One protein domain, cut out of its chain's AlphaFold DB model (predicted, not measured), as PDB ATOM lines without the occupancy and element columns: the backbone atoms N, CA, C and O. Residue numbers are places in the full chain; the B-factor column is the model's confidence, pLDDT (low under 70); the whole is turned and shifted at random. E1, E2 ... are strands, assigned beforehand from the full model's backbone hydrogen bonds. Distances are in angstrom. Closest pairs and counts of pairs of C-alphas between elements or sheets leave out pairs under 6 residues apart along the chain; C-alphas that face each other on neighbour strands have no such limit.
ATOM      1  N   LEU A   8     448.518 580.758 395.551       95.06
ATOM      2  CA  LEU A   8     447.952 580.182 394.336       95.06
ATOM      3  C   LEU A   8     447.208 578.892 394.694       95.06
ATOM      4  O   LEU A   8     447.833 577.922 395.124       95.06
ATOM      5  N   THR A   9     445.895 578.875 394.500       94.81
ATOM      6  CA  THR A   9     445.050 577.693 394.689       94.81
ATOM      7  C   THR A   9     444.414 577.265 393.374       94.81
ATOM      8  O   THR A   9     444.467 577.966 392.359       94.81
ATOM      9  N   VAL A  10     443.843 576.065 393.391       93.06
ATOM     10  CA  VAL A  10     443.095 575.510 392.272       93.06
ATOM     11  C   VAL A  10     441.715 575.122 392.776       93.06
ATOM     12  O   VAL A  10     441.611 574.359 393.736       93.06
ATOM     13  N   ASP A  11     440.673 575.626 392.125       91.50
ATOM     14  CA  ASP A  11     439.293 575.219 392.378       91.50
ATOM     15  C   ASP A  11     438.667 574.591 391.126       91.50
ATOM     16  O   ASP A  11     439.205 574.669 390.015       91.50
ATOM     17  N   ARG A  12     437.558 573.877 391.331       84.00
ATOM     18  CA  ARG A  12     436.705 573.390 390.246       84.00
ATOM     19  C   ARG A  12     435.513 574.327 390.152       84.00
ATOM     20  O   ARG A  12     434.875 574.593 391.171       84.00
ATOM     21  N   GLY A  13     435.209 574.794 388.945       73.75
ATOM     22  CA  GLY A  13     434.042 575.631 388.704       73.75
ATOM     23  C   GLY A  13     432.761 574.941 389.177       73.75
ATOM     24  O   GLY A  13     432.558 573.744 388.965       73.75
ATOM     25  N   LEU A  14     431.885 575.689 389.849       72.12
ATOM     26  CA  LEU A  14     430.606 575.154 390.313       72.12
ATOM     27  C   LEU A  14     429.775 574.684 389.113       72.12
ATOM     28  O   LEU A  14     429.408 575.479 388.251       72.12
ATOM     29  N   GLY A  15     429.485 573.383 389.063       69.50
ATOM     30  CA  GLY A  15     428.699 572.781 387.985       69.50
ATOM     31  C   GLY A  15     429.440 572.629 386.653       69.50
ATOM     32  O   GLY A  15     428.804 572.287 385.659       69.50
ATOM     33  N   THR A  16     430.759 572.847 386.610       74.81
ATOM     34  CA  THR A  16     431.583 572.613 385.416       74.81
ATOM     35  C   THR A  16     432.713 571.628 385.716       74.81
ATOM     36  O   THR A  16     433.112 571.419 386.861       74.81
ATOM     37  N   SER A  17     433.245 570.995 384.670       79.19
ATOM     38  CA  SER A  17     434.495 570.225 384.760       79.19
ATOM     39  C   SER A  17     435.737 571.119 384.714       79.19
ATOM     40  O   SER A  17     436.858 570.605 384.708       79.19
ATOM     41  N   ASP A  18     435.556 572.438 384.632       87.81
ATOM     42  CA  ASP A  18     436.658 573.358 384.412       87.81
ATOM     43  C   ASP A  18     437.436 573.584 385.700       87.81
ATOM     44  O   ASP A  18     436.888 573.793 386.781       87.81
ATOM     45  N   ILE A  19     438.753 573.565 385.548       93.38
ATOM     46  CA  ILE A  19     439.698 573.893 386.602       93.38
ATOM     47  C   ILE A  19     439.998 575.391 386.517       93.38
ATOM     48  O   ILE A  19     440.145 575.940 385.420       93.38
ATOM     49  N   HIS A  20     440.083 576.077 387.650       95.12
ATOM     50  CA  HIS A  20     440.483 577.482 387.712       95.12
ATOM     51  C   HIS A  20     441.698 577.635 388.614       95.12
ATOM     52  O   HIS A  20     441.787 576.986 389.652       95.12
ATOM     53  N   ALA A  21     442.636 578.492 388.217       96.38
ATOM     54  CA  ALA A  21     443.731 578.899 389.087       96.38
ATOM     55  C   ALA A  21     443.400 580.263 389.689       96.38
ATOM     56  O   ALA A  21     443.053 581.191 388.956       96.38
ATOM     57  N   VAL A  22     443.507 580.377 391.008       95.81
ATOM     58  CA  VAL A  22     443.108 581.569 391.758       95.81
ATOM     59  C   VAL A  22     444.300 582.064 392.548       95.81
ATOM     60  O   VAL A  22     444.924 581.301 393.282       95.81
ATOM     61  N   LEU A  23     444.641 583.334 392.365       95.44
ATOM     62  CA  LEU A  23     445.665 584.002 393.149       95.44
ATOM     63  C   LEU A  23     444.983 584.873 394.197       95.44
ATOM     64  O   LEU A  23     444.333 585.860 393.853       95.44
ATOM     65  N   THR A  24     445.190 584.534 395.460       96.31
ATOM     66  CA  THR A  24     444.626 585.253 396.600       96.31
ATOM     67  C   THR A  24     445.714 586.050 397.310       96.31
ATOM     68  O   THR A  24     446.839 585.571 397.461       96.31
ATOM     69  N   ASP A  25     445.411 587.273 397.734       93.62
ATOM     70  CA  ASP A  25     446.282 588.030 398.625       93.62
ATOM     71  C   ASP A  25     446.513 587.267 399.942       93.62
ATOM     72  O   ASP A  25     445.588 586.676 400.496       93.62
ATOM     73  N   VAL A  26     447.757 587.244 400.425       88.25
ATOM     74  CA  VAL A  26     448.121 586.476 401.631       88.25
ATOM     75  C   VAL A  26     447.612 587.149 402.906       88.25
ATOM     76  O   VAL A  26     447.309 586.460 403.875       88.25
ATOM     77  N   GLU A  27     447.541 588.478 402.919       89.88
ATOM     78  CA  GLU A  27     447.181 589.277 404.089       89.88
ATOM     79  C   GLU A  27     445.669 589.477 404.177       89.88
ATOM     80  O   GLU A  27     445.081 589.275 405.238       89.88
ATOM     81  N   THR A  28     445.027 589.851 403.067       94.06
ATOM     82  CA  THR A  28     443.598 590.205 403.049       94.06
ATOM     83  C   THR A  28     442.686 589.034 402.704       94.06
ATOM     84  O   THR A  28     441.496 589.074 403.010       94.06
ATOM     85  N   GLY A  29     443.211 587.989 402.056       92.44
ATOM     86  CA  GLY A  29     442.395 586.893 401.534       92.44
ATOM     87  C   GLY A  29     441.570 587.267 400.294       92.44
ATOM     88  O   GLY A  29     440.749 586.466 399.848       92.44
ATOM     89  N   GLU A  30     441.773 588.454 399.715       95.44
ATOM     90  CA  GLU A  30     441.052 588.891 398.517       95.44
ATOM     91  C   GLU A  30     441.588 588.226 397.243       95.44
ATOM     92  O   GLU A  30     442.794 588.036 397.062       95.44
ATOM     93  N   GLU A  31     440.688 587.905 396.312       94.50
ATOM     94  CA  GLU A  31     441.063 587.399 394.992       94.50
ATOM     95  C   GLU A  31     441.734 588.510 394.168       94.50
ATOM     96  O   GLU A  31     441.112 589.503 393.796       94.50
ATOM     97  N   LYS A  32     443.019 588.328 393.846       93.50
ATOM     98  CA  LYS A  32     443.807 589.244 393.006       93.50
ATOM     99  C   LYS A  32     443.712 588.922 391.523       93.50
ATOM    100  O   LYS A  32     443.938 589.795 390.680       93.50
ATOM    101  N   ALA A  33     443.525 587.648 391.198       93.25
ATOM    102  CA  ALA A  33     443.463 587.178 389.826       93.25
ATOM    103  C   ALA A  33     442.835 585.789 389.747       93.25
ATOM    104  O   ALA A  33     443.073 584.944 390.610       93.25
ATOM    105  N   ARG A  34     442.155 585.520 388.634       94.31
ATOM    106  CA  ARG A  34     441.640 584.197 388.296       94.31
ATOM    107  C   ARG A  34     441.909 583.866 386.842       94.31
ATOM    108  O   ARG A  34     441.673 584.675 385.946       94.31
ATOM    109  N   LEU A  35     442.397 582.653 386.629       95.94
ATOM    110  CA  LEU A  35     442.619 582.064 385.323       95.94
ATOM    111  C   LEU A  35     441.597 580.941 385.132       95.94
ATOM    112  O   LEU A  35     441.688 579.883 385.755       95.94
ATOM    113  N   TYR A  36     440.598 581.188 384.292       94.25
ATOM    114  CA  TYR A  36     439.540 580.238 383.969       94.25
ATOM    115  C   TYR A  36     440.033 579.167 382.996       94.25
ATOM    116  O   TYR A  36     440.905 579.436 382.165       94.25
ATOM    117  N   ALA A  37     439.452 577.965 383.078       94.12
ATOM    118  CA  ALA A  37     439.891 576.779 382.332       94.12
ATOM    119  C   ALA A  37     441.424 576.594 382.373       94.12
ATOM    120  O   ALA A  37     442.080 576.361 381.354       94.12
ATOM    121  N   ALA A  38     442.005 576.780 383.562       96.19
ATOM    122  CA  ALA A  38     443.432 576.714 383.791       96.19
ATOM    123  C   ALA A  38     443.954 575.289 383.600       96.19
ATOM    124  O   ALA A  38     443.384 574.314 384.087       96.19
ATOM    125  N   ARG A  39     445.105 575.186 382.940       95.38
ATOM    126  CA  ARG A  39     445.859 573.943 382.790       95.38
ATOM    127  C   ARG A  39     447.335 574.167 383.071       95.38
ATOM    128  O   ARG A  39     447.895 575.201 382.698       95.38
ATOM    129  N   LEU A  40     447.970 573.167 383.673       96.06
ATOM    130  CA  LEU A  40     449.421 573.106 383.791       96.06
ATOM    131  C   LEU A  40     450.025 572.808 382.418       96.06
ATOM    132  O   LEU A  40     449.704 571.798 381.798       96.06
ATOM    133  N   VAL A  41     450.892 573.699 381.940       97.69
ATOM    134  CA  VAL A  41     451.587 573.552 380.655       97.69
ATOM    135  C   VAL A  41     452.967 572.940 380.853       97.69
ATOM    136  O   VAL A  41     453.364 572.057 380.099       97.69
ATOM    137  N   LYS A  42     453.725 573.429 381.843       96.94
ATOM    138  CA  LYS A  42     455.111 573.008 382.084       96.94
ATOM    139  C   LYS A  42     455.521 573.263 383.531       96.94
ATOM    140  O   LYS A  42     455.129 574.274 384.104       96.94
ATOM    141  N   VAL A  43     456.373 572.395 384.075       96.50
ATOM    142  CA  VAL A  43     457.143 572.630 385.308       96.50
ATOM    143  C   VAL A  43     458.620 572.659 384.927       96.50
ATOM    144  O   VAL A  43     459.106 571.721 384.296       96.50
ATOM    145  N   ALA A  44     459.322 573.750 385.225       93.94
ATOM    146  CA  ALA A  44     460.741 573.910 384.893       93.94
ATOM    147  C   ALA A  44     461.386 575.030 385.713       93.94
ATOM    148  O   ALA A  44     460.698 575.926 386.176       93.94
ATOM    149  N   GLY A  45     462.712 575.010 385.881       91.94
ATOM    150  CA  GLY A  45     463.445 576.144 386.469       91.94
ATOM    151  C   GLY A  45     462.924 576.608 387.838       91.94
ATOM    152  O   GLY A  45     462.960 577.800 388.123       91.94
ATOM    153  N   GLY A  46     462.381 575.691 388.648       92.50
ATOM    154  CA  GLY A  46     461.798 576.005 389.957       92.50
ATOM    155  C   GLY A  46     460.423 576.681 389.919       92.50
ATOM    156  O   GLY A  46     459.940 577.098 390.963       92.50
ATOM    157  N   GLY A  47     459.786 576.787 388.753       94.31
ATOM    158  CA  GLY A  47     458.454 577.362 388.587       94.31
ATOM    159  C   GLY A  47     457.513 576.481 387.770       94.31
ATOM    160  O   GLY A  47     457.865 575.392 387.301       94.31
ATOM    161  N   LEU A  48     456.293 576.978 387.595       95.88
ATOM    162  CA  LEU A  48     455.250 576.353 386.792       95.88
ATOM    163  C   LEU A  48     454.613 577.365 385.839       95.88
ATOM    164  O   LEU A  48     454.442 578.537 386.170       95.88
ATOM    165  N   LEU A  49     454.269 576.897 384.641       97.38
ATOM    166  CA  LEU A  49     453.563 577.658 383.620       97.38
ATOM    167  C   LEU A  49     452.113 577.183 383.561       97.38
ATOM    168  O   LEU A  49     451.858 576.025 383.220       97.38
ATOM    169  N   LEU A  50     451.174 578.081 383.841       97.31
ATOM    170  CA  LEU A  50     449.742 577.858 383.649       97.31
ATOM    171  C   LEU A  50     449.261 578.574 382.393       97.31
ATOM    172  O   LEU A  50     449.754 579.652 382.069       97.31
ATOM    173  N   ALA A  51     448.275 578.001 381.711       97.62
ATOM    174  CA  ALA A  51     447.548 578.660 380.629       97.62
ATOM    175  C   ALA A  51     446.042 578.565 380.863       97.62
ATOM    176  O   ALA A  51     445.570 577.551 381.369       97.62
ATOM    177  N   GLY A  52     445.303 579.589 380.453       96.31
ATOM    178  CA  GLY A  52     443.844 579.634 380.534       96.31
ATOM    179  C   GLY A  52     443.311 580.968 380.025       96.31
ATOM    180  O   GLY A  52     443.935 581.592 379.163       96.31
ATOM    181  N   ASN A  53     442.171 581.408 380.553       95.94
ATOM    182  CA  ASN A  53     441.525 582.659 380.162       95.94
ATOM    183  C   ASN A  53     441.381 583.600 381.360       95.94
ATOM    184  O   ASN A  53     440.855 583.213 382.399       95.94
ATOM    185  N   GLU A  54     441.818 584.842 381.209       93.69
ATOM    186  CA  GLU A  54     441.460 585.939 382.106       93.69
ATOM    187  C   GLU A  54     440.185 586.599 381.573       93.69
ATOM    188  O   GLU A  54     440.015 586.729 380.360       93.69
ATOM    189  N   MET A  55     439.278 587.006 382.458       92.19
ATOM    190  CA  MET A  55     438.055 587.701 382.052       92.19
ATOM    191  C   MET A  55     438.297 589.205 382.097       92.19
ATOM    192  O   MET A  55     438.511 589.771 383.166       92.19
ATOM    193  N   ILE A  56     438.264 589.853 380.935       89.62
ATOM    194  CA  ILE A  56     438.465 591.297 380.820       89.62
ATOM    195  C   ILE A  56     437.103 591.984 380.792       89.62
ATOM    196  O   ILE A  56     436.283 591.741 379.907       89.62
ATOM    197  N   PHE A  57     436.871 592.870 381.758       87.75
ATOM    198  CA  PHE A  57     435.649 593.661 381.860       87.75
ATOM    199  C   PHE A  57     435.953 595.099 381.442       87.75
ATOM    200  O   PHE A  57     436.755 595.782 382.073       87.75
ATOM    201  N   ARG A  58     435.300 595.587 380.384       85.81
ATOM    202  CA  ARG A  58     435.469 596.967 379.881       85.81
ATOM    203  C   ARG A  58     434.566 597.987 380.596       85.81
ATOM    204  O   ARG A  58     434.412 599.112 380.136       85.81
ATOM    205  N   GLY A  59     433.941 597.589 381.703       83.19
ATOM    206  CA  GLY A  59     433.053 598.419 382.516       83.19
ATOM    207  C   GLY A  59     432.172 597.586 383.447       83.19
ATOM    208  O   GLY A  59     432.028 596.376 383.266       83.19
ATOM    209  N   SER A  60     431.534 598.248 384.416       74.81
ATOM    210  CA  SER A  60     430.763 597.612 385.502       74.81
ATOM    211  C   SER A  60     429.541 596.800 385.052       74.81
ATOM    212  O   SER A  60     429.044 595.977 385.812       74.81
ATOM    213  N   LYS A  61     429.055 597.006 383.820       72.62
ATOM    214  CA  LYS A  61     427.922 596.270 383.222       72.62
ATOM    215  C   LYS A  61     428.309 595.438 381.994       72.62
ATOM    216  O   LYS A  61     427.435 594.945 381.285       72.62
ATOM    217  N   SER A  62     429.604 595.326 381.693       76.81
ATOM    218  CA  SER A  62     430.066 594.586 380.515       76.81
ATOM    219  C   SER A  62     430.045 593.078 380.767       76.81
ATOM    220  O   SER A  62     430.400 592.617 381.851       76.81
ATOM    221  N   LYS A  63     429.642 592.297 379.755       80.88
ATOM    222  CA  LYS A  63     429.934 590.860 379.745       80.88
ATOM    223  C   LYS A  63     431.452 590.716 379.640       80.88
ATOM    224  O   LYS A  63     432.047 591.325 378.755       80.88
ATOM    225  N   GLY A  64     432.061 589.965 380.555       86.50
ATOM    226  CA  GLY A  64     433.502 589.730 380.520       86.50
ATOM    227  C   GLY A  64     433.895 589.025 379.223       86.50
ATOM    228  O   GLY A  64     433.257 588.046 378.835       86.50
ATOM    229  N   GLU A  65     434.934 589.519 378.561       91.50
ATOM    230  CA  GLU A  65     435.507 588.881 377.376       91.50
ATOM    231  C   GLU A  65     436.640 587.942 377.811       91.50
ATOM    232  O   GLU A  65     437.539 588.381 378.536       91.50
ATOM    233  N   PRO A  66     436.632 586.663 377.393       93.31
ATOM    234  CA  PRO A  66     437.729 585.761 377.698       93.31
ATOM    235  C   PRO A  66     438.967 586.148 376.885       93.31
ATOM    236  O   PRO A  66     438.933 586.204 375.655       93.31
ATOM    237  N   TYR A  67     440.083 586.365 377.573       95.19
ATOM    238  CA  TYR A  67     441.374 586.667 376.972       95.19
ATOM    239  C   TYR A  67     442.402 585.602 377.355       95.19
ATOM    240  O   TYR A  67     442.653 585.353 378.536       95.19
ATOM    241  N   ARG A  68     443.011 584.958 376.351       96.12
ATOM    242  CA  ARG A  68     444.002 583.899 376.585       96.12
ATOM    243  C   ARG A  68     445.238 584.463 377.275       96.12
ATOM    244  O   ARG A  68     445.869 585.389 376.773       96.12
ATOM    245  N   GLN A  69     445.611 583.844 378.386       96.25
ATOM    246  CA  GLN A  69     446.709 584.273 379.245       96.25
ATOM    247  C   GLN A  69     447.559 583.085 379.690       96.25
ATOM    248  O   GLN A  69     447.086 581.949 379.792       96.25
ATOM    249  N   THR A  70     448.826 583.373 379.980       96.94
ATOM    250  CA  THR A  70     449.760 582.422 380.582       96.94
ATOM    251  C   THR A  70     450.407 583.029 381.811       96.94
ATOM    252  O   THR A  70     450.888 584.160 381.752       96.94
ATOM    253  N   TRP A  71     450.460 582.279 382.909       96.56
ATOM    254  CA  TRP A  71     451.095 582.710 384.151       96.56
ATOM    255  C   TRP A  71     452.349 581.889 384.407       96.56
ATOM    256  O   TRP A  71     452.281 580.664 384.493       96.56
ATOM    257  N   TRP A  72     453.485 582.571 384.551       96.38
ATOM    258  CA  TRP A  72     454.689 581.973 385.112       96.38
ATOM    259  C   TRP A  72     454.698 582.191 386.621       96.38
ATOM    260  O   TRP A  72     454.802 583.323 387.091       96.38
ATOM    261  N   CYS A  73     454.560 581.106 387.373       95.00
ATOM    262  CA  CYS A  73     454.478 581.126 388.825       95.00
ATOM    263  C   CYS A  73     455.762 580.545 389.411       95.00
ATOM    264  O   CYS A  73     456.166 579.434 389.070       95.00
ATOM    265  N   VAL A  74     456.382 581.288 390.322       93.38
ATOM    266  CA  VAL A  74     457.551 580.839 391.081       93.38
ATOM    267  C   VAL A  74     457.138 580.764 392.550       93.38
ATOM    268  O   VAL A  74     456.559 581.736 393.043       93.38
TER     269      VAL A  74
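This is residues 8 to 74 of the 90 residues of an uncharacterized protein of Variovorax sp. BT01 (UniProt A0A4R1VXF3). A single strongly twisted sheet of five strands winds back and forth as a meander, each strand the antiparallel neighbour of the one before. E3 bends sharply, and the short E1 and E2 pair with one another beside its first part, while the long E4 and E5 follow its second part. The printed part has 67 residues, with no named helix and five named strands that hold 44 of them, in order E1 E2 E3 E4 E5 both along the chain and across the sheet; the class is all strand. The whole is only just compact, close to loose, with a radius of gyration of the C-alphas of 12.8 A and spans of 41 by 28 by 24 A.

E3, residues 31 to 44, is 25.9 A long; E4, 47 to 56, 25.6 A; E5, 65 to 73, 23.5 A. E2 is residues 19 to 24, and E1 residues 8 to 12, from C-alpha 8 at (447.952, 580.182, 394.336). C-alpha 73 is at (454.478, 581.126, 388.825).

E3 bends by 97 degrees at residue 37. Its pairing is staggered: residues 31 to 35 pair with E2, N 35 and O 21 at 2.8 A, and 36 to 44 with E4, N 41 and O 49 at 2.8 A. The edge strands are E1, with N 9 and O 22 at 2.9 A, and E5, with N 50 and O 71 at 2.9 A. E1 and E5 are apart.

C-alphas 45 and 61, the two farthest apart, are 41.0 A apart. The printed part has no cut and no long link; residue 15 is under pLDDT 70.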